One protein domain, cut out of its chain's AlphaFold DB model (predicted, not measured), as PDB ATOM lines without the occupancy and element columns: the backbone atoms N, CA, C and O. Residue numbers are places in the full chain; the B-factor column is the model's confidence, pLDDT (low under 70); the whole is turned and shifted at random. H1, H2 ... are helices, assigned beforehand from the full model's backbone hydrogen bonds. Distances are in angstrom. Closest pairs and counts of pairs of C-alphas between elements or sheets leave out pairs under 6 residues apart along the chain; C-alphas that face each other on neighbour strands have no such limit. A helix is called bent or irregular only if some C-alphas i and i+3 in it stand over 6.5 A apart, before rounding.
ATOM      1  N   LYS A  92      -6.981   5.893  26.326       46.31
ATOM      2  CA  LYS A  92      -7.202   6.544  25.015       46.31
ATOM      3  C   LYS A  92      -6.947   8.056  24.989       46.31
ATOM      4  O   LYS A  92      -6.847   8.611  23.900       46.31
ATOM      5  N   ASP A  93      -6.839   8.718  26.133       48.44
ATOM      6  CA  ASP A  93      -6.666  10.154  26.285       48.44
ATOM      7  C   ASP A  93      -5.254  10.619  26.624       48.44
ATOM      8  O   ASP A  93      -5.094  11.806  26.889       48.44
ATOM      9  N   TYR A  94      -4.238   9.758  26.565       44.84
ATOM     10  CA  TYR A  94      -2.863  10.167  26.840       44.84
ATOM     11  C   TYR A  94      -1.947  10.143  25.610       44.84
ATOM     12  O   TYR A  94      -2.144   9.350  24.692       44.84
ATOM     13  N   ALA A  95      -0.972  11.054  25.575       54.28
ATOM     14  CA  ALA A  95       0.039  11.145  24.523       54.28
ATOM     15  C   ALA A  95       1.412  11.483  25.122       54.28
ATOM     16  O   ALA A  95       1.501  12.327  26.017       54.28
ATOM     17  N   VAL A  96       2.453  10.828  24.608       54.16
ATOM     18  CA  VAL A  96       3.861  11.183  24.813       54.16
ATOM     19  C   VAL A  96       4.288  11.995  23.592       54.16
ATOM     20  O   VAL A  96       3.878  11.682  22.476       54.16
ATOM     21  N   ASP A  97       4.976  13.119  23.802       62.88
ATOM     22  CA  ASP A  97       5.490  13.940  22.700       62.88
ATOM     23  C   ASP A  97       6.532  14.952  23.208       62.88
ATOM     24  O   ASP A  97       6.278  15.724  24.143       62.88
ATOM     25  N   HIS A  98       7.677  14.946  22.517       67.50
ATOM     26  CA  HIS A  98       8.885  15.750  22.739       67.50
ATOM     27  C   HIS A  98       8.789  17.182  22.184       67.50
ATOM     28  O   HIS A  98       9.791  17.836  21.889       67.50
ATOM     29  N   VAL A  99       7.573  17.691  21.963       72.38
ATOM     30  CA  VAL A  99       7.329  19.007  21.356       72.38
ATOM     31  C   VAL A  99       8.026  20.141  22.099       72.38
ATOM     32  O   VAL A  99       8.377  21.137  21.472       72.38
ATOM     33  N   VAL A 100       8.211  20.015  23.415       74.12
ATOM     34  CA  VAL A 100       8.871  21.044  24.224       74.12
ATOM     35  C   VAL A 100      10.360  21.033  23.917       74.12
ATOM     36  O   VAL A 100      10.913  22.053  23.523       74.12
ATOM     37  N   GLU A 101      10.985  19.869  24.007       77.50
ATOM     38  CA  GLU A 101      12.410  19.659  23.807       77.50
ATOM     39  C   GLU A 101      12.833  20.033  22.384       77.50
ATOM     40  O   GLU A 101      13.794  20.778  22.201       77.50
ATOM     41  N   VAL A 102      12.059  19.636  21.366       77.31
ATOM     42  CA  VAL A 102      12.347  20.009  19.972       77.31
ATOM     43  C   VAL A 102      12.164  21.519  19.741       77.31
ATOM     44  O   VAL A 102      12.884  22.116  18.941       77.31
ATOM     45  N   GLN A 103      11.233  22.181  20.438       78.69
ATOM     46  CA  GLN A 103      11.091  23.642  20.359       78.69
ATOM     47  C   GLN A 103      12.231  24.394  21.034       78.69
ATOM     48  O   GLN A 103      12.662  25.421  20.506       78.69
ATOM     49  N   VAL A 104      12.705  23.900  22.177       83.81
ATOM     50  CA  VAL A 104      13.878  24.456  22.855       83.81
ATOM     51  C   VAL A 104      15.103  24.274  21.966       83.81
ATOM     52  O   VAL A 104      15.788  25.254  21.692       83.81
ATOM     53  N   LEU A 105      15.317  23.072  21.420       85.50
ATOM     54  CA  LEU A 105      16.409  22.796  20.486       85.50
ATOM     55  C   LEU A 105      16.350  23.722  19.264       85.50
ATOM     56  O   LEU A 105      17.362  24.316  18.898       85.50
ATOM     57  N   GLN A 106      15.161  23.921  18.678       86.00
ATOM     58  CA  GLN A 106      14.991  24.859  17.568       86.00
ATOM     59  C   GLN A 106      15.355  26.288  17.962       86.00
ATOM     60  O   GLN A 106      16.090  26.976  17.253       86.00
ATOM     61  N   LYS A 107      14.833  26.751  19.099       85.81
ATOM     62  CA  LYS A 107      15.076  28.109  19.574       85.81
ATOM     63  C   LYS A 107      16.563  28.331  19.846       85.81
ATOM     64  O   LYS A 107      17.077  29.389  19.479       85.81
ATOM     65  N   VAL A 108      17.246  27.356  20.443       88.69
ATOM     66  CA  VAL A 108      18.693  27.393  20.672       88.69
ATOM     67  C   VAL A 108      19.431  27.438  19.348       88.69
ATOM     68  O   VAL A 108      20.209  28.361  19.160       88.69
ATOM     69  N   ALA A 109      19.141  26.542  18.404       89.00
ATOM     70  CA  ALA A 109      19.812  26.508  17.105       89.00
ATOM     71  C   ALA A 109      19.687  27.831  16.319       89.00
ATOM     72  O   ALA A 109      20.656  28.283  15.698       89.00
ATOM     73  N   ASP A 110      18.520  28.480  16.380       88.00
ATOM     74  CA  ASP A 110      18.280  29.792  15.764       88.00
ATOM     75  C   ASP A 110      19.047  30.918  16.473       88.00
ATOM     76  O   ASP A 110      19.653  31.786  15.832       88.00
ATOM     77  N   SER A 111      18.998  30.917  17.807       89.12
ATOM     78  CA  SER A 111      19.567  31.978  18.642       89.12
ATOM     79  C   SER A 111      21.094  31.903  18.660       89.12
ATOM     80  O   SER A 111      21.754  32.921  18.469       89.12
ATOM     81  N   SER A 112      21.646  30.692  18.761       91.50
ATOM     82  CA  SER A 112      23.084  30.421  18.801       91.50
ATOM     83  C   SER A 112      23.766  30.498  17.439       91.50
ATOM     84  O   SER A 112      24.987  30.436  17.382       91.50
ATOM     85  N   LYS A 113      23.012  30.650  16.340       95.00
ATOM     86  CA  LYS A 113      23.514  30.630  14.950       95.00
ATOM     87  C   LYS A 113      24.075  29.279  14.491       95.00
ATOM     88  O   LYS A 113      24.731  29.218  13.448       95.00
ATOM     89  N   LEU A 114      23.740  28.185  15.181       94.31
ATOM     90  CA  LEU A 114      24.133  26.821  14.810       94.31
ATOM     91  C   LEU A 114      23.791  26.481  13.352       94.31
ATOM     92  O   LEU A 114      24.609  25.902  12.640       94.31
ATOM     93  N   CYS A 115      22.612  26.881  12.866       93.25
ATOM     94  CA  CYS A 115      22.206  26.582  11.490       93.25
ATOM     95  C   CYS A 115      23.144  27.210  10.444       93.25
ATOM     96  O   CYS A 115      23.365  26.634   9.378       93.25
ATOM     97  N   GLY A 116      23.734  28.370  10.756       93.62
ATOM     98  CA  GLY A 116      24.758  28.995   9.921       93.62
ATOM     99  C   GLY A 116      26.034  28.155   9.854       93.62
ATOM    100  O   GLY A 116      26.584  27.973   8.767       93.62
ATOM    101  N   VAL A 117      26.455  27.586  10.989       97.00
ATOM    102  CA  VAL A 117      27.597  26.660  11.062       97.00
ATOM    103  C   VAL A 117      27.324  25.408  10.238       97.00
ATOM    104  O   VAL A 117      28.132  25.071   9.378       97.00
ATOM    105  N   LEU A 118      26.169  24.762  10.424       96.19
ATOM    106  CA  LEU A 118      25.806  23.547   9.687       96.19
ATOM    107  C   LEU A 118      25.784  23.768   8.166       96.19
ATOM    108  O   LEU A 118      26.293  22.937   7.416       96.19
ATOM    109  N   ASN A 119      25.257  24.908   7.707       95.56
ATOM    110  CA  ASN A 119      25.259  25.264   6.285       95.56
ATOM    111  C   ASN A 119      26.682  25.392   5.733       95.56
ATOM    112  O   ASN A 119      27.001  24.820   4.693       95.56
ATOM    113  N   LYS A 120      27.557  26.120   6.437       97.69
ATOM    114  CA  LYS A 120      28.947  26.311   5.997       97.69
ATOM    115  C   LYS A 120      29.793  25.056   6.127       97.69
ATOM    116  O   LYS A 120      30.661  24.831   5.287       97.69
ATOM    117  N   MET A 121      29.492  24.207   7.099       97.44
ATOM    118  CA  MET A 121      30.123  22.902   7.228       97.44
ATOM    119  C   MET A 121      29.756  22.003   6.047       97.44
ATOM    120  O   MET A 121      30.645  21.387   5.473       97.44
ATOM    121  N   HIS A 122      28.493  22.001   5.612       96.31
ATOM    122  CA  HIS A 122      28.070  21.263   4.421       96.31
ATOM    123  C   HIS A 122      28.673  21.816   3.112       96.31
ATOM    124  O   HIS A 122      28.925  21.078   2.157       96.31
ATOM    125  N   ASP A 123      28.905  23.129   3.019       95.69
ATOM    126  CA  ASP A 123      29.611  23.733   1.880       95.69
ATOM    127  C   ASP A 123      31.078  23.268   1.804       95.69
ATOM    128  O   ASP A 123      31.592  22.998   0.707       95.69
ATOM    129  N   ALA A 124      31.724  23.156   2.968       96.88
ATOM    130  CA  ALA A 124      33.096  22.689   3.149       96.88
ATOM    131  C   ALA A 124      33.251  21.177   2.919       96.88
ATOM    132  O   ALA A 124      34.155  20.775   2.189       96.88
ATOM    133  N   ASP A 125      32.338  20.369   3.455       97.06
ATOM    134  CA  ASP A 125      32.308  18.913   3.331       97.06
ATOM    135  C   ASP A 125      30.869  18.434   3.081       97.06
ATOM    136  O   ASP A 125      30.003  18.468   3.959       97.06
ATOM    137  N   LYS A 126      30.617  17.935   1.866       94.88
ATOM    138  CA  LYS A 126      29.277  17.522   1.431       94.88
ATOM    139  C   LYS A 126      28.740  16.306   2.188       94.88
ATOM    140  O   LYS A 126      27.521  16.136   2.230       94.88
ATOM    141  N   SER A 127      29.602  15.517   2.835       94.50
ATOM    142  CA  SER A 127      29.178  14.404   3.692       94.50
ATOM    143  C   SER A 127      28.534  14.879   5.002       94.50
ATOM    144  O   SER A 127      27.717  14.170   5.589       94.50
ATOM    145  N   LYS A 128      28.836  16.106   5.449       94.31
ATOM    146  CA  LYS A 128      28.313  16.697   6.689       94.31
ATOM    147  C   LYS A 128      26.971  17.371   6.449       94.31
ATOM    148  O   LYS A 128      26.841  18.592   6.455       94.31
ATOM    149  N   THR A 129      25.948  16.564   6.195       91.75
ATOM    150  CA  THR A 129      24.578  17.069   6.029       91.75
ATOM    151  C   THR A 129      23.991  17.515   7.369       91.75
ATOM    152  O   THR A 129      24.289  16.930   8.412       91.75
ATOM    153  N   GLN A 130      23.090  18.500   7.355       88.25
ATOM    154  CA  GLN A 130      22.368  18.928   8.562       88.25
ATOM    155  C   GLN A 130      21.670  17.748   9.254       88.25
ATOM    156  O   GLN A 130      21.720  17.634  10.473       88.25
ATOM    157  N   LYS A 131      21.078  16.834   8.468       88.19
ATOM    158  CA  LYS A 131      20.421  15.627   8.981       88.19
ATOM    159  C   LYS A 131      21.397  14.742   9.755       88.19
ATOM    160  O   LYS A 131      21.108  14.401  10.891       88.19
ATOM    161  N   SER A 132      22.549  14.403   9.172       90.56
ATOM    162  CA  SER A 132      23.544  13.555   9.847       90.56
ATOM    163  C   SER A 132      24.125  14.202  11.101       90.56
ATOM    164  O   SER A 132      24.465  13.499  12.040       90.56
ATOM    165  N   MET A 133      24.243  15.532  11.121       93.19
ATOM    166  CA  MET A 133      24.829  16.256  12.253       93.19
ATOM    167  C   MET A 133      23.842  16.444  13.402       93.19
ATOM    168  O   MET A 133      24.255  16.472  14.549       93.19
ATOM    169  N   LEU A 134      22.543  16.540  13.109       90.19
ATOM    170  CA  LEU A 134      21.493  16.633  14.126       90.19
ATOM    171  C   LEU A 134      20.950  15.262  14.563       90.19
ATOM    172  O   LEU A 134      20.117  15.205  15.465       90.19
ATOM    173  N   GLN A 135      21.389  14.167  13.934       87.94
ATOM    174  CA  GLN A 135      20.925  12.815  14.254       87.94
ATOM    175  C   GLN A 135      21.247  12.398  15.701       87.94
ATOM    176  O   GLN A 135      20.334  11.907  16.353       87.94
ATOM    177  N   PRO A 136      22.448  12.645  16.258       88.56
ATOM    178  CA  PRO A 136      22.725  12.317  17.661       88.56
ATOM    179  C   PRO A 136      21.806  13.050  18.649       88.56
ATOM    180  O   PRO A 136      21.212  12.440  19.533       88.56
ATOM    181  N   ALA A 137      21.568  14.349  18.425       86.94
ATOM    182  CA  ALA A 137      20.603  15.121  19.208       86.94
ATOM    183  C   ALA A 137      19.181  14.535  19.108       86.94
ATOM    184  O   ALA A 137      18.440  14.504  20.090       86.94
ATOM    185  N   PHE A 138      18.795  14.037  17.932       80.00
ATOM    186  CA  PHE A 138      17.526  13.338  17.751       80.00
ATOM    187  C   PHE A 138      17.482  12.005  18.500       80.00
ATOM    188  O   PHE A 138      16.486  11.702  19.151       80.00
ATOM    189  N   ASP A 139      18.553  11.225  18.444       82.56
ATOM    190  CA  ASP A 139      18.635   9.945  19.134       82.56
ATOM    191  C   ASP A 139      18.571  10.140  20.653       82.56
ATOM    192  O   ASP A 139      17.834   9.404  21.304       82.56
ATOM    193  N   THR A 140      19.195  11.195  21.191       84.06
ATOM    194  CA  THR A 140      19.078  11.618  22.598       84.06
ATOM    195  C   THR A 140      17.634  11.937  22.991       84.06
ATOM    196  O   THR A 140      17.150  11.474  24.030       84.06
ATOM    197  N   LEU A 141      16.905  12.680  22.148       77.25
ATOM    198  CA  LEU A 141      15.478  12.939  22.372       77.25
ATOM    199  C   LEU A 141      14.666  11.639  22.394       77.25
ATOM    200  O   LEU A 141      13.779  11.501  23.229       77.25
ATOM    201  N   ASN A 142      14.996  10.682  21.524       70.38
ATOM    202  CA  ASN A 142      14.289   9.403  21.399       70.38
ATOM    203  C   ASN A 142      14.659   8.377  22.471       70.38
ATOM    204  O   ASN A 142      13.885   7.459  22.749       70.38
ATOM    205  N   SER A 143      15.876   8.454  23.004       66.38
ATOM    206  CA  SER A 143      16.377   7.530  24.015       66.38
ATOM    207  C   SER A 143      15.967   7.945  25.413       66.38
ATOM    208  O   SER A 143      15.924   7.089  26.296       66.38
ATOM    209  N   SER A 144      15.677   9.233  25.624       63.09
ATOM    210  CA  SER A 144      15.200   9.670  26.923       63.09
ATOM    211  C   SER A 144      13.793   9.131  27.151       63.09
ATOM    212  O   SER A 144      12.891   9.435  26.363       63.09
ATOM    213  N   PRO A 145      13.556   8.372  28.232       52.53
ATOM    214  CA  PRO A 145      12.213   8.032  28.656       52.53
ATOM    215  C   PRO A 145      11.549   9.299  29.217       52.53
ATOM    216  O   PRO A 145      11.322   9.382  30.414       52.53
ATOM    217  N   ASN A 146      11.271  10.308  28.387       49.72
ATOM    218  CA  ASN A 146      10.544  11.509  28.798       49.72
ATOM    219  C   ASN A 146       9.046  11.193  28.720       49.72
ATOM    220  O   ASN A 146       8.472  11.095  27.644       49.72
ATOM    221  N   LEU A 147       8.424  10.752  29.809       52.06
ATOM    222  CA  LEU A 147       8.053  11.449  31.049       52.06
ATOM    223  C   LEU A 147       6.615  11.932  30.992       52.06
ATOM    224  O   LEU A 147       6.283  13.018  30.514       52.06
ATOM    225  N   PHE A 148       5.822  11.041  31.578       51.28
ATOM    226  CA  PHE A 148       4.431  11.127  31.957       51.28
ATOM    227  C   PHE A 148       3.452  11.338  30.813       51.28
ATOM    228  O   PHE A 148       3.415  12.351  30.118       51.28
ATOM    229  N   PHE A 149       2.577  10.344  30.704       48.38
ATOM    230  CA  PHE A 149       1.326  10.417  29.987       48.38
ATOM    231  C   PHE A 149       0.601  11.714  30.365       48.38
ATOM    232  O   PHE A 149       0.113  11.882  31.483       48.38
ATOM    233  N   LEU A 150       0.472  12.620  29.397       56.34
ATOM    234  CA  LEU A 150      -0.348  13.818  29.528       56.34
ATOM    235  C   LEU A 150      -1.694  13.626  28.867       56.34
ATOM    236  O   LEU A 150      -1.778  13.047  27.785       56.34
ATOM    237  N   THR A 151      -2.743  14.174  29.477       58.56
ATOM    238  CA  THR A 151      -4.046  14.205  28.816       58.56
ATOM    239  C   THR A 151      -3.923  14.944  27.478       58.56
ATOM    240  O   THR A 151      -3.257  15.979  27.380       58.56
ATOM    241  N   LYS A 152      -4.593  14.459  26.431       64.31
ATOM    242  CA  LYS A 152      -4.583  15.045  25.077       64.31
ATOM    243  C   LYS A 152      -4.884  16.545  25.075       64.31
ATOM    244  O   LYS A 152      -4.359  17.269  24.232       64.31
ATOM    245  N   LYS A 153      -5.698  17.021  26.026       65.69
ATOM    246  CA  LYS A 153      -5.998  18.447  26.220       65.69
ATOM    247  C   LYS A 153      -4.750  19.239  26.628       65.69
ATOM    248  O   LYS A 153      -4.421  20.208  25.945       65.69
ATOM    249  N   VAL A 154      -4.014  18.797  27.652       64.50
ATOM    250  CA  VAL A 154      -2.751  19.433  28.071       64.50
ATOM    251  C   VAL A 154      -1.698  19.315  26.967       64.50
ATOM    252  O   VAL A 154      -1.064  20.310  26.614       64.50
ATOM    253  N   GLN A 155      -1.596  18.150  26.317       64.25
ATOM    254  CA  GLN A 155      -0.670  17.945  25.199       64.25
ATOM    255  C   GLN A 155      -0.938  18.907  24.032       64.25
ATOM    256  O   GLN A 155      -0.015  19.526  23.508       64.25
ATOM    257  N   SER A 156      -2.208  19.105  23.659       68.06
ATOM    258  CA  SER A 156      -2.579  20.038  22.587       68.06
ATOM    259  C   SER A 156      -2.210  21.495  22.894       68.06
ATOM    260  O   SER A 156      -2.036  22.296  21.973       68.06
ATOM    261  N   ARG A 157      -2.056  21.840  24.181       73.44
ATOM    262  CA  ARG A 157      -1.758  23.195  24.654       73.44
ATOM    263  C   ARG A 157      -0.265  23.449  24.885       73.44
ATOM    264  O   ARG A 157       0.163  24.593  24.713       73.44
ATOM    265  N   LYS A 158       0.528  22.405  25.178       72.00
ATOM    266  CA  LYS A 158       1.990  22.477  25.405       72.00
ATOM    267  C   LYS A 158       2.701  23.284  24.330       72.00
ATOM    268  O   LYS A 158       3.367  24.264  24.639       72.00
ATOM    269  N   LYS A 159       2.460  22.943  23.060       73.75
ATOM    270  CA  LYS A 159       3.077  23.621  21.912       73.75
ATOM    271  C   LYS A 159       2.911  25.141  21.980       73.75
ATOM    272  O   LYS A 159       3.864  25.876  21.747       73.75
ATOM    273  N   THR A 160       1.698  25.610  22.262       77.00
ATOM    274  CA  THR A 160       1.373  27.041  22.288       77.00
ATOM    275  C   THR A 160       1.985  27.736  23.497       77.00
ATOM    276  O   THR A 160       2.524  28.832  23.354       77.00
ATOM    277  N   VAL A 161       1.899  27.112  24.670       77.88
ATOM    278  CA  VAL A 161       2.421  27.674  25.920       77.88
ATOM    279  C   VAL A 161       3.939  27.793  25.860       77.88
ATOM    280  O   VAL A 161       4.467  28.887  26.040       77.88
ATOM    281  N   THR A 162       4.633  26.719  25.492       74.00
ATOM    282  CA  THR A 162       6.093  26.714  25.347       74.00
ATOM    283  C   THR A 162       6.551  27.744  24.312       74.00
ATOM    284  O   THR A 162       7.438  28.542  24.596       74.00
ATOM    285  N   GLN A 163       5.894  27.846  23.150       77.56
ATOM    286  CA  GLN A 163       6.232  28.877  22.156       77.56
ATOM    287  C   GLN A 163       6.048  30.310  22.654       77.56
ATOM    288  O   GLN A 163       6.790  31.192  22.223       77.56
ATOM    289  N   LYS A 164       5.037  30.581  23.487       79.12
ATOM    290  CA  LYS A 164       4.854  31.910  24.086       79.12
ATOM    291  C   LYS A 164       6.015  32.233  25.020       79.12
ATOM    292  O   LYS A 164       6.605  33.303  24.892       79.12
ATOM    293  N   VAL A 165       6.361  31.285  25.882       77.69
ATOM    294  CA  VAL A 165       7.431  31.435  26.869       77.69
ATOM    295  C   VAL A 165       8.781  31.633  26.188       77.69
ATOM    296  O   VAL A 165       9.440  32.630  26.437       77.69
ATOM    297  N   LEU A 166       9.123  30.813  25.190       76.50
ATOM    298  CA  LEU A 166      10.354  30.968  24.396       76.50
ATOM    299  C   LEU A 166      10.414  32.273  23.566       76.50
ATOM    300  O   LEU A 166      11.441  32.602  22.960       76.50
ATOM    301  N   LYS A 167       9.304  33.015  23.489       80.56
ATOM    302  CA  LYS A 167       9.219  34.370  22.920       80.56
ATOM    303  C   LYS A 167       9.245  35.464  24.001       80.56
ATOM    304  O   LYS A 167       8.947  36.611  23.680       80.56
ATOM    305  N   GLY A 168       9.565  35.122  25.248       73.50
ATOM    306  CA  GLY A 168       9.603  36.030  26.395       73.50
ATOM    307  C   GLY A 168       8.224  36.453  26.906       73.50
ATOM    308  O   GLY A 168       8.105  37.480  27.572       73.50
ATOM    309  N   LYS A 169       7.151  35.727  26.560       77.25
ATOM    310  CA  LYS A 169       5.789  36.050  27.014       77.25
ATOM    311  C   LYS A 169       5.399  35.182  28.205       77.25
ATOM    312  O   LYS A 169       5.596  33.971  28.175       77.25
ATOM    313  N   LYS A 170       4.762  35.797  29.207       74.50
ATOM    314  CA  LYS A 170       4.184  35.079  30.352       74.50
ATOM    315  C   LYS A 170       3.086  34.107  29.903       74.50
ATOM    316  O   LYS A 170       2.427  34.327  28.882       74.50
ATOM    317  N   GLN A 171       2.886  33.052  30.686       70.81
ATOM    318  CA  GLN A 171       1.720  32.178  30.564       70.81
ATOM    319  C   GLN A 171       0.422  32.955  30.801       70.81
ATOM    320  O   GLN A 171       0.392  33.890  31.607       70.81
ATOM    321  N   ASP A 172      -0.656  32.561  30.114       71.94
ATOM    322  CA  ASP A 172      -1.977  33.086  30.455       71.94
ATOM    323  C   ASP A 172      -2.397  32.499  31.818       71.94
ATOM    324  O   ASP A 172      -2.014  31.387  32.175       71.94
ATOM    325  N   SER A 173      -3.268  33.179  32.564       70.56
ATOM    326  CA  SER A 173      -3.782  32.694  33.860       70.56
ATOM    327  C   SER A 173      -4.779  31.525  33.758       70.56
ATOM    328  O   SER A 173      -5.389  31.143  34.758       70.56
ATOM    329  N   LYS A 174      -4.955  30.959  32.559       75.75
ATOM    330  CA  LYS A 174      -5.916  29.894  32.251       75.75
ATOM    331  C   LYS A 174      -5.465  28.569  32.862       75.75
ATOM    332  O   LYS A 174      -4.287  28.227  32.785       75.75
ATOM    333  N   ASP A 175      -6.410  27.774  33.358       71.31
ATOM    334  CA  ASP A 175      -6.124  26.497  34.035       71.31
ATOM    335  C   ASP A 175      -5.297  25.525  33.184       71.31
ATOM    336  O   ASP A 175      -4.435  24.817  33.693       71.31
ATOM    337  N   MET A 176      -5.491  25.539  31.862       71.88
ATOM    338  CA  MET A 176      -4.710  24.712  30.938       71.88
ATOM    339  C   MET A 176      -3.252  25.170  30.794       71.88
ATOM    340  O   MET A 176      -2.375  24.331  30.618       71.88
ATOM    341  N   ASP A 177      -2.978  26.474  30.866       73.19
ATOM    342  CA  ASP A 177      -1.612  27.003  30.800       73.19
ATOM    343  C   ASP A 177      -0.884  26.717  32.135       73.19
ATOM    344  O   ASP A 177       0.259  26.260  32.120       73.19
ATOM    345  N   LYS A 178      -1.590  26.826  33.275       75.00
ATOM    346  CA  LYS A 178      -1.093  26.387  34.596       75.00
ATOM    347  C   LYS A 178      -0.794  24.886  34.648       75.00
ATOM    348  O   LYS A 178       0.241  24.487  35.170       75.00
ATOM    349  N   ALA A 179      -1.661  24.050  34.071       69.62
ATOM    350  CA  ALA A 179      -1.433  22.607  33.986       69.62
ATOM    351  C   ALA A 179      -0.168  22.262  33.179       69.62
ATOM    352  O   ALA A 179       0.542  21.320  33.526       69.62
ATOM    353  N   VAL A 180       0.151  23.046  32.139       72.69
ATOM    354  CA  VAL A 180       1.424  22.921  31.410       72.69
ATOM    355  C   VAL A 180       2.610  23.334  32.289       72.69
ATOM    356  O   VAL A 180       3.603  22.612  32.305       72.69
ATOM    357  N   GLY A 181       2.519  24.438  33.041       72.12
ATOM    358  CA  GLY A 181       3.570  24.855  33.983       72.12
ATOM    359  C   GLY A 181       3.858  23.804  35.063       72.12
ATOM    360  O   GLY A 181       5.004  23.406  35.258       72.12
ATOM    361  N   ASN A 182       2.814  23.257  35.689       74.31
ATOM    362  CA  ASN A 182       2.951  22.204  36.701       74.31
ATOM    363  C   ASN A 182       3.597  20.932  36.136       74.31
ATOM    364  O   ASN A 182       4.462  20.343  36.781       74.31
ATOM    365  N   TYR A 183       3.220  20.535  34.917       74.62
ATOM    366  CA  TYR A 183       3.882  19.433  34.226       74.62
ATOM    367  C   TYR A 183       5.376  19.713  34.013       74.62
ATOM    368  O   TYR A 183       6.197  18.861  34.334       74.62
ATOM    369  N   LEU A 184       5.738  20.899  33.507       75.00
ATOM    370  CA  LEU A 184       7.138  21.262  33.246       75.00
ATOM    371  C   LEU A 184       7.983  21.254  34.526       75.00
ATOM    372  O   LEU A 184       9.106  20.753  34.506       75.00
ATOM    373  N   LYS A 185       7.420  21.719  35.647       77.25
ATOM    374  CA  LYS A 185       8.034  21.598  36.977       77.25
ATOM    375  C   LYS A 185       8.242  20.139  37.388       77.25
ATOM    376  O   LYS A 185       9.316  19.792  37.868       77.25
ATOM    377  N   GLN A 186       7.250  19.277  37.166       73.94
ATOM    378  CA  GLN A 186       7.325  17.855  37.510       73.94
ATOM    379  C   GLN A 186       8.409  17.110  36.718       73.94
ATOM    380  O   GLN A 186       9.097  16.258  37.275       73.94
ATOM    381  N   VAL A 187       8.586  17.434  35.434       72.25
ATOM    382  CA  VAL A 187       9.613  16.812  34.575       72.25
ATOM    383  C   VAL A 187      10.943  17.562  34.595       72.25
ATOM    384  O   VAL A 187      11.826  17.281  33.786       72.25
ATOM    385  N   GLY A 188      11.096  18.524  35.507       75.25
ATOM    386  CA  GLY A 188      12.192  19.481  35.494       75.25
ATOM    387  C   GLY A 188      13.573  18.836  35.530       75.25
ATOM    388  O   GLY A 188      14.405  19.173  34.693       75.25
ATOM    389  N   SER A 189      13.804  17.883  36.440       74.56
ATOM    390  CA  SER A 189      15.109  17.227  36.623       74.56
ATOM    391  C   SER A 189      15.547  16.437  35.392       74.56
ATOM    392  O   SER A 189      16.636  16.654  34.870       74.56
ATOM    393  N   SER A 190      14.688  15.562  34.884       74.00
ATOM    394  CA  SER A 190      14.994  14.766  33.700       74.00
ATOM    395  C   SER A 190      15.045  15.603  32.425       74.00
ATOM    396  O   SER A 190      15.865  15.342  31.550       74.00
ATOM    397  N   GLY A 191      14.209  16.639  32.325       78.31
ATOM    398  CA  GLY A 191      14.293  17.614  31.247       78.31
ATOM    399  C   GLY A 191      15.635  18.345  31.236       78.31
ATOM    400  O   GLY A 191      16.227  18.508  30.173       78.31
ATOM    401  N   THR A 192      16.172  18.685  32.414       82.25
ATOM    402  CA  THR A 192      17.530  19.227  32.549       82.25
ATOM    403  C   THR A 192      18.586  18.220  32.096       82.25
ATOM    404  O   THR A 192      19.492  18.606  31.368       82.25
ATOM    405  N   THR A 193      18.461  16.934  32.446       83.56
ATOM    406  CA  THR A 193      19.396  15.893  31.977       83.56
ATOM    407  C   THR A 193      19.423  15.793  30.452       83.56
ATOM    408  O   THR A 193      20.496  15.825  29.855       83.56
ATOM    409  N   VAL A 194      18.253  15.730  29.807       83.88
ATOM    410  CA  VAL A 194      18.164  15.718  28.337       83.88
ATOM    411  C   VAL A 194      18.740  16.996  27.747       83.88
ATOM    412  O   VAL A 194      19.468  16.944  26.762       83.88
ATOM    413  N   ALA A 195      18.448  18.146  28.352       87.81
ATOM    414  CA  ALA A 195      18.969  19.425  27.898       87.81
ATOM    415  C   ALA A 195      20.504  19.492  27.966       87.81
ATOM    416  O   ALA A 195      21.118  20.007  27.038       87.81
ATOM    417  N   SER A 196      21.121  18.934  29.009       89.44
ATOM    418  CA  SER A 196      22.580  18.834  29.124       89.44
ATOM    419  C   SER A 196      23.191  17.918  28.064       89.44
ATOM    420  O   SER A 196      24.151  18.319  27.419       89.44
ATOM    421  N   LEU A 197      22.604  16.741  27.815       89.44
ATOM    422  CA  LEU A 197      23.067  15.857  26.736       89.44
ATOM    423  C   LEU A 197      22.960  16.546  25.370       89.44
ATOM    424  O   LEU A 197      23.872  16.475  24.557       89.44
ATOM    425  N   LEU A 198      21.872  17.280  25.125       90.50
ATOM    426  CA  LEU A 198      21.732  18.059  23.896       90.50
ATOM    427  C   LEU A 198      22.804  19.149  23.774       90.50
ATOM    428  O   LEU A 198      23.263  19.406  22.666       90.50
ATOM    429  N   ASP A 199      23.220  19.778  24.872       93.06
ATOM    430  CA  ASP A 199      24.306  20.762  24.848       93.06
ATOM    431  C   ASP A 199      25.650  20.142  24.457       93.06
ATOM    432  O   ASP A 199      26.399  20.756  23.692       93.06
ATOM    433  N   GLU A 200      25.934  18.930  24.936       93.56
ATOM    434  CA  GLU A 200      27.117  18.153  24.546       93.56
ATOM    435  C   GLU A 200      27.090  17.843  23.044       93.56
ATOM    436  O   GLU A 200      28.039  18.174  22.332       93.56
ATOM    437  N   GLU A 201      25.960  17.353  22.525       93.94
ATOM    438  CA  GLU A 201      25.795  17.072  21.092       93.94
ATOM    439  C   GLU A 201      25.969  18.333  20.226       93.94
ATOM    440  O   GLU A 201      26.572  18.302  19.148       93.94
ATOM    441  N   LEU A 202      25.479  19.488  20.693       93.94
ATOM    442  CA  LEU A 202      25.697  20.758  20.001       93.94
ATOM    443  C   LEU A 202      27.167  21.197  20.044       93.94
ATOM    444  O   LEU A 202      27.669  21.737  19.053       93.94
ATOM    445  N   ALA A 203      27.867  20.975  21.157       95.12
ATOM    446  CA  ALA A 203      29.295  21.260  21.269       95.12
ATOM    447  C   ALA A 203      30.129  20.367  20.334       95.12
ATOM    448  O   ALA A 203      31.047  20.862  19.667       95.12
ATOM    449  N   ASP A 204      29.759  19.094  20.200       96.44
ATOM    450  CA  ASP A 204      30.409  18.142  19.301       96.44
ATOM    451  C   ASP A 204      30.253  18.535  17.831       96.44
ATOM    452  O   ASP A 204      31.229  18.494  17.075       96.44
ATOM    453  N   ILE A 205      29.084  19.044  17.421       96.50
ATOM    454  CA  ILE A 205      28.900  19.619  16.077       96.50
ATOM    455  C   ILE A 205      29.918  20.740  15.815       96.50
ATOM    456  O   ILE A 205      30.500  20.810  14.728       96.50
ATOM    457  N   ILE A 206      30.164  21.614  16.795       97.75
ATOM    458  CA  ILE A 206      31.148  22.697  16.658       97.75
ATOM    459  C   ILE A 206      32.576  22.145  16.594       97.75
ATOM    460  O   ILE A 206      33.392  22.645  15.814       97.75
ATOM    461  N   SER A 207      32.887  21.104  17.367       97.69
ATOM    462  CA  SER A 207      34.178  20.410  17.305       97.69
ATOM    463  C   SER A 207      34.424  19.808  15.913       97.69
ATOM    464  O   SER A 207      35.457  20.062  15.285       97.69
ATOM    465  N   ILE A 208      33.424  19.114  15.362       97.88
ATOM    466  CA  ILE A 208      33.459  18.560  14.002       97.88
ATOM    467  C   ILE A 208      33.633  19.677  12.970       97.88
ATOM    468  O   ILE A 208      34.461  19.548  12.068       97.88
ATOM    469  N   ALA A 209      32.914  20.794  13.110       97.88
ATOM    470  CA  ALA A 209      33.028  21.933  12.203       97.88
ATOM    471  C   ALA A 209      34.452  22.512  12.171       97.88
ATOM    472  O   ALA A 209      34.969  22.800  11.089       97.88
ATOM    473  N   LYS A 210      35.130  22.614  13.323       97.94
ATOM    474  CA  LYS A 210      36.549  23.012  13.388       97.94
ATOM    475  C   LYS A 210      37.451  22.013  12.658       97.94
ATOM    476  O   LYS A 210      38.338  22.419  11.909       97.94
ATOM    477  N   GLY A 211      37.198  20.714  12.826       98.00
ATOM    478  CA  GLY A 211      37.925  19.654  12.122       98.00
ATOM    479  C   GLY A 211      37.692  19.638  10.606       98.00
ATOM    480  O   GLY A 211      38.588  19.273   9.848       98.00
ATOM    481  N   VAL A 212      36.510  20.051  10.143       98.06
ATOM    482  CA  VAL A 212      36.218  20.243   8.715       98.06
ATOM    483  C   VAL A 212      36.941  21.479   8.184       98.06
ATOM    484  O   VAL A 212      37.545  21.422   7.114       98.06
ATOM    485  N   ALA A 213      36.933  22.585   8.935       97.94
ATOM    486  CA  ALA A 213      37.592  23.825   8.532       97.94
ATOM    487  C   ALA A 213      39.100  23.638   8.306       97.94
ATOM    488  O   ALA A 213      39.631  24.176   7.339       97.94
ATOM    489  N   SER A 214      39.779  22.834   9.133       97.69
ATOM    490  CA  SER A 214      41.224  22.584   8.997       97.69
ATOM    491  C   SER A 214      41.616  21.780   7.752       97.69
ATOM    492  O   SER A 214      42.777  21.807   7.352       97.69
ATOM    493  N   LYS A 215      40.661  21.077   7.128       97.00
ATOM    494  CA  LYS A 215      40.878  20.232   5.940       97.00
ATOM    495  C   LYS A 215      40.288  20.829   4.660       97.00
ATOM    496  O   LYS A 215      40.508  20.295   3.575       97.00
ATOM    497  N   ALA A 216      39.505  21.898   4.775       97.00
ATOM    498  CA  ALA A 216      38.835  22.525   3.647       97.00
ATOM    499  C   ALA A 216      39.774  23.463   2.870       97.00
ATOM    500  O   ALA A 216      40.744  24.000   3.400       97.00
ATOM    501  N   SER A 217      39.444  23.726   1.604       97.56
ATOM    502  CA  SER A 217      40.084  24.794   0.825       97.56
ATOM    503  C   SER A 217      39.946  26.146   1.536       97.56
ATOM    504  O   SER A 217      38.874  26.417   2.082       97.56
ATOM    505  N   LYS A 218      40.955  27.021   1.425       97.00
ATOM    506  CA  LYS A 218      41.029  28.329   2.108       97.00
ATOM    507  C   LYS A 218      39.708  29.111   2.131       97.00
ATOM    508  O   LYS A 218      39.197  29.393   3.205       97.00
ATOM    509  N   ASP A 219      39.092  29.358   0.972       97.50
ATOM    510  CA  ASP A 219      37.821  30.105   0.885       97.50
ATOM    511  C   ASP A 219      36.683  29.473   1.715       97.50
ATOM    512  O   ASP A 219      35.927  30.161   2.404       97.50
ATOM    513  N   LYS A 220      36.567  28.143   1.686       97.50
ATOM    514  CA  LYS A 220      35.545  27.415   2.447       97.50
ATOM    515  C   LYS A 220      35.869  27.376   3.940       97.50
ATOM    516  O   LYS A 220      34.958  27.535   4.751       97.50
ATOM    517  N   ALA A 221      37.143  27.198   4.289       98.12
ATOM    518  CA  ALA A 221      37.622  27.237   5.666       98.12
ATOM    519  C   ALA A 221      37.355  28.607   6.308       98.12
ATOM    520  O   ALA A 221      36.795  28.664   7.399       98.12
ATOM    521  N   ASP A 222      37.646  29.705   5.605       98.19
ATOM    522  CA  ASP A 222      37.417  31.074   6.085       98.19
ATOM    523  C   ASP A 222      35.925  31.340   6.339       98.19
ATOM    524  O   ASP A 222      35.536  31.865   7.389       98.19
ATOM    525  N   LYS A 223      35.054  30.911   5.414       98.31
ATOM    526  CA  LYS A 223      33.592  31.018   5.570       98.31
ATOM    527  C   LYS A 223      33.072  30.202   6.753       98.31
ATOM    528  O   LYS A 223      32.193  30.678   7.474       98.31
ATOM    529  N   LEU A 224      33.594  28.991   6.954       98.31
ATOM    530  CA  LEU A 224      33.213  28.133   8.074       98.31
ATOM    531  C   LEU A 224      33.724  28.686   9.409       98.31
ATOM    532  O   LEU A 224      32.941  28.804  10.345       98.31
ATOM    533  N   ASN A 225      34.980  29.125   9.483       98.38
ATOM    534  CA  ASN A 225      35.550  29.753  10.675       98.38
ATOM    535  C   ASN A 225      34.797  31.028  11.064       98.38
ATOM    536  O   ASN A 225      34.523  31.239  12.243       98.38
ATOM    537  N   LYS A 226      34.370  31.840  10.089       98.25
ATOM    538  CA  LYS A 226      33.495  32.990  10.350       98.25
ATOM    539  C   LYS A 226      32.153  32.568  10.955       98.25
ATOM    540  O   LYS A 226      31.675  33.221  11.877       98.25
ATOM    541  N   ALA A 227      31.545  31.489  10.459       97.88
ATOM    542  CA  ALA A 227      30.300  30.966  11.019       97.88
ATOM    543  C   ALA A 227      30.499  30.410  12.441       97.88
ATOM    544  O   ALA A 227      29.680  30.692  13.311       97.88
ATOM    545  N   ILE A 228      31.598  29.689  12.690       97.94
ATOM    546  CA  ILE A 228      31.980  29.198  14.024       97.94
ATOM    547  C   ILE A 228      32.210  30.372  14.982       97.94
ATOM    548  O   ILE A 228      31.725  30.339  16.105       97.94
ATOM    549  N   GLY A 229      32.888  31.437  14.549       97.06
ATOM    550  CA  GLY A 229      33.103  32.635  15.368       97.06
ATOM    551  C   GLY A 229      31.818  33.405  15.695       97.06
ATOM    552  O   GLY A 229      31.763  34.103  16.700       97.06
ATOM    553  N   ALA A 230      30.772  33.265  14.874       96.38
ATOM    554  CA  ALA A 230      29.452  33.840  15.131       96.38
ATOM    555  C   ALA A 230      28.555  32.950  16.013       96.38
ATOM    556  O   ALA A 230      27.475  33.395  16.416       96.38
ATOM    557  N   TYR A 231      28.966  31.707  16.290       96.19
ATOM    558  CA  TYR A 231      28.218  30.789  17.141       96.19
ATOM    559  C   TYR A 231      28.259  31.242  18.603       96.19
ATOM    560  O   TYR A 231      29.328  31.470  19.168       96.19
ATOM    561  N   GLN A 232      27.092  31.348  19.236       94.19
ATOM    562  CA  GLN A 232      26.977  31.788  20.629       94.19
ATOM    563  C   GLN A 232      26.902  30.580  21.569       94.19
ATOM    564  O   GLN A 232      25.813  30.130  21.919       94.19
ATOM    565  N   SER A 233      28.059  30.080  22.012       89.25
ATOM    566  CA  SER A 233      28.158  28.910  22.905       89.25
ATOM    567  C   SER A 233      27.494  29.092  24.274       89.25
ATOM    568  O   SER A 233      27.176  28.109  24.932       89.25
ATOM    569  N   SER A 234      27.245  30.332  24.701       89.25
ATOM    570  CA  SER A 234      26.510  30.643  25.934       89.25
ATOM    571  C   SER A 234      24.994  30.430  25.819       89.25
ATOM    572  O   SER A 234      24.293  30.424  26.834       89.25
ATOM    573  N   THR A 235      24.470  30.264  24.601       90.06
ATOM    574  CA  THR A 235      23.056  29.960  24.360       90.06
ATOM    575  C   THR A 235      22.871  28.451  24.302       90.06
ATOM    576  O   THR A 235      23.047  27.843  23.250       90.06
ATOM    577  N   THR A 236      22.511  27.863  25.440       91.00
ATOM    578  CA  THR A 236      22.396  26.412  25.617       91.00
ATOM    579  C   THR A 236      20.948  25.972  25.850       91.00
ATOM    580  O   THR A 236      20.102  26.753  26.304       91.00
ATOM    581  N   VAL A 237      20.656  24.710  25.544       89.50
ATOM    582  CA  VAL A 237      19.385  24.031  25.817       89.50
ATOM    583  C   VAL A 237      19.146  23.978  27.322       89.50
ATOM    584  O   VAL A 237      18.054  24.339  27.759       89.50
ATOM    585  N   SER A 238      20.157  23.640  28.132       89.81
ATOM    586  CA  SER A 238      20.041  23.607  29.603       89.81
ATOM    587  C   SER A 238      19.708  24.970  30.216       89.81
ATOM    588  O   SER A 238      18.839  25.067  31.089       89.81
ATOM    589  N   SER A 239      20.345  26.042  29.734       88.12
ATOM    590  CA  SER A 239      20.092  27.421  30.176       88.12
ATOM    591  C   SER A 239      18.666  27.838  29.831       88.12
ATOM    592  O   SER A 239      17.968  28.400  30.672       88.12
ATOM    593  N   MET A 240      18.202  27.517  28.621       86.31
ATOM    594  CA  MET A 240      16.846  27.840  28.177       86.31
ATOM    595  C   MET A 240      15.785  27.034  28.931       86.31
ATOM    596  O   MET A 240      14.775  27.595  29.350       86.31
ATOM    597  N   TRP A 241      16.035  25.746  29.170       85.31
ATOM    598  CA  TRP A 241      15.174  24.897  29.990       85.31
ATOM    599  C   TRP A 241      15.030  25.461  31.408       85.31
ATOM    600  O   TRP A 241      13.921  25.677  31.898       85.31
ATOM    601  N   SER A 242      16.157  25.793  32.037       80.88
ATOM    602  CA  SER A 242      16.183  26.228  33.434       80.88
ATOM    603  C   SER A 242      15.635  27.642  33.637       80.88
ATOM    604  O   SER A 242      14.939  27.890  34.615       80.88
ATOM    605  N   LYS A 243      15.932  28.583  32.731       78.56
ATOM    606  CA  LYS A 243      15.520  29.991  32.875       78.56
ATOM    607  C   LYS A 243      14.094  30.249  32.424       78.56
ATOM    608  O   LYS A 243      13.389  31.015  33.067       78.56
ATOM    609  N   GLU A 244      13.693  29.654  31.306       77.50
ATOM    610  CA  GLU A 244      12.419  29.981  30.669       77.50
ATOM    611  C   GLU A 244      11.329  28.995  31.085       77.50
ATOM    612  O   GLU A 244      10.213  29.410  31.378       77.50
ATOM    613  N   LEU A 245      11.630  27.690  31.132       75.06
ATOM    614  CA  LEU A 245      10.600  26.664  31.331       75.06
ATOM    615  C   LEU A 245      10.350  26.307  32.796       75.06
ATOM    616  O   LEU A 245       9.194  26.118  33.162       75.06
ATOM    617  N   LEU A 246      11.381  26.253  33.645       71.69
ATOM    618  CA  LEU A 246      11.187  26.032  35.088       71.69
ATOM    619  C   LEU A 246      10.632  27.261  35.823       71.69
ATOM    620  O   LEU A 246      10.067  27.123  36.906       71.69
ATOM    621  N   ALA A 247      10.771  28.456  35.243       69.31
ATOM    622  CA  ALA A 247      10.251  29.699  35.815       69.31
ATOM    623  C   ALA A 247       8.720  29.857  35.675       69.31
ATOM    624  O   ALA A 247       8.157  30.835  36.173       69.31
ATOM    625  N   LEU A 248       8.058  28.917  34.994       67.69
ATOM    626  CA  LEU A 248       6.608  28.834  34.794       67.69
ATOM    627  C   LEU A 248       5.935  28.176  35.992       67.69
ATOM    628  O   LEU A 248       5.046  28.769  36.638       67.69
TER     629      LEU A 248
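Overview. This is residues 92 to 248 of the 248 residues of an uncharacterized protein of Phanerochaete carnosa (strain HHB-10118-sp) (UniProt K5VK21). An elongated body of helices is built along one long helix, H6, with H2 and H7 packed beside its last part as a three-helix bundle and H3 running back along it. H8 crosses the first part of H6, H1 lies near the middle, and H4 and H5, crossed almost at right angles, make the end of the body away from H7. The printed part has 157 residues with eight named helices, H1 to H8 in chain order, and no named strand; the class is all helix. It is compact, with a radius of gyration of the C-alphas of 17.5 A, and spans 57 by 30 by 22 A.

Along the chain. H6, residues 188 to 213, is the longest helix, 37.3 A from C-alpha 188 at (12.192, 19.481, 35.494) to C-alpha 213 at (37.592, 23.825, 8.532). H1 is residues 99 to 111, beginning at C-alpha 99 at (7.329, 19.007, 21.356), and H2 is residues 114 to 124. H3, residues 130 to 143, is 20.1 A long, and H4, residues 152 to 165, is 20.4 A. H3 is irregular, with C-alphas 133 and 136 7.0 A apart; H4 is only just irregular, with C-alphas 156 and 159 6.7 A apart. H5 is residues 175 to 186, H7 residues 218 to 229, and H8 residues 237 to 245.

Arrangement. H6 is the hub and touches five helices. Its residues 206 to 213 touch H7, closest C-alphas Ala 213 and Ala 221 at 4.5 A; these two helices form a hairpin at a shallow tilt of 24 degrees. H2 touches H7, closest C-alphas Lys 120 and Leu 224 at 5.1 A, opposite ways. H3 touches residues 194 to 205 of H6, closest C-alphas Ala 137 and Leu 198 at 5.6 A. H8 touches residues 191 to 199 of H6 at a steep tilt of 39 degrees, closest C-alphas Ala 195 and Ser 238 at 4.6 A. H1 and H6 only just touch, with 3 pairs of C-alphas within 8 A. H4 touches H5 about perpendicular, at 82 degrees, closest C-alphas Lys 158 and Val 180 at 6.0 A. H4 and H6 are apart. Every O i to N i+4 pair is within hydrogen-bond range in H1, H2, H5, H6, H7 and H8; in H3 and in H4 it is 8 of 10.

Size, cuts and confidence. The C-alphas of Lys 92 and Lys 218 are the two farthest apart, 57.7 A. The printed part has no cut, and no link is long. Confidence is low, with pLDDT under 70, at residues 92 to 98, 143 to 156, 179 and 247 to 248.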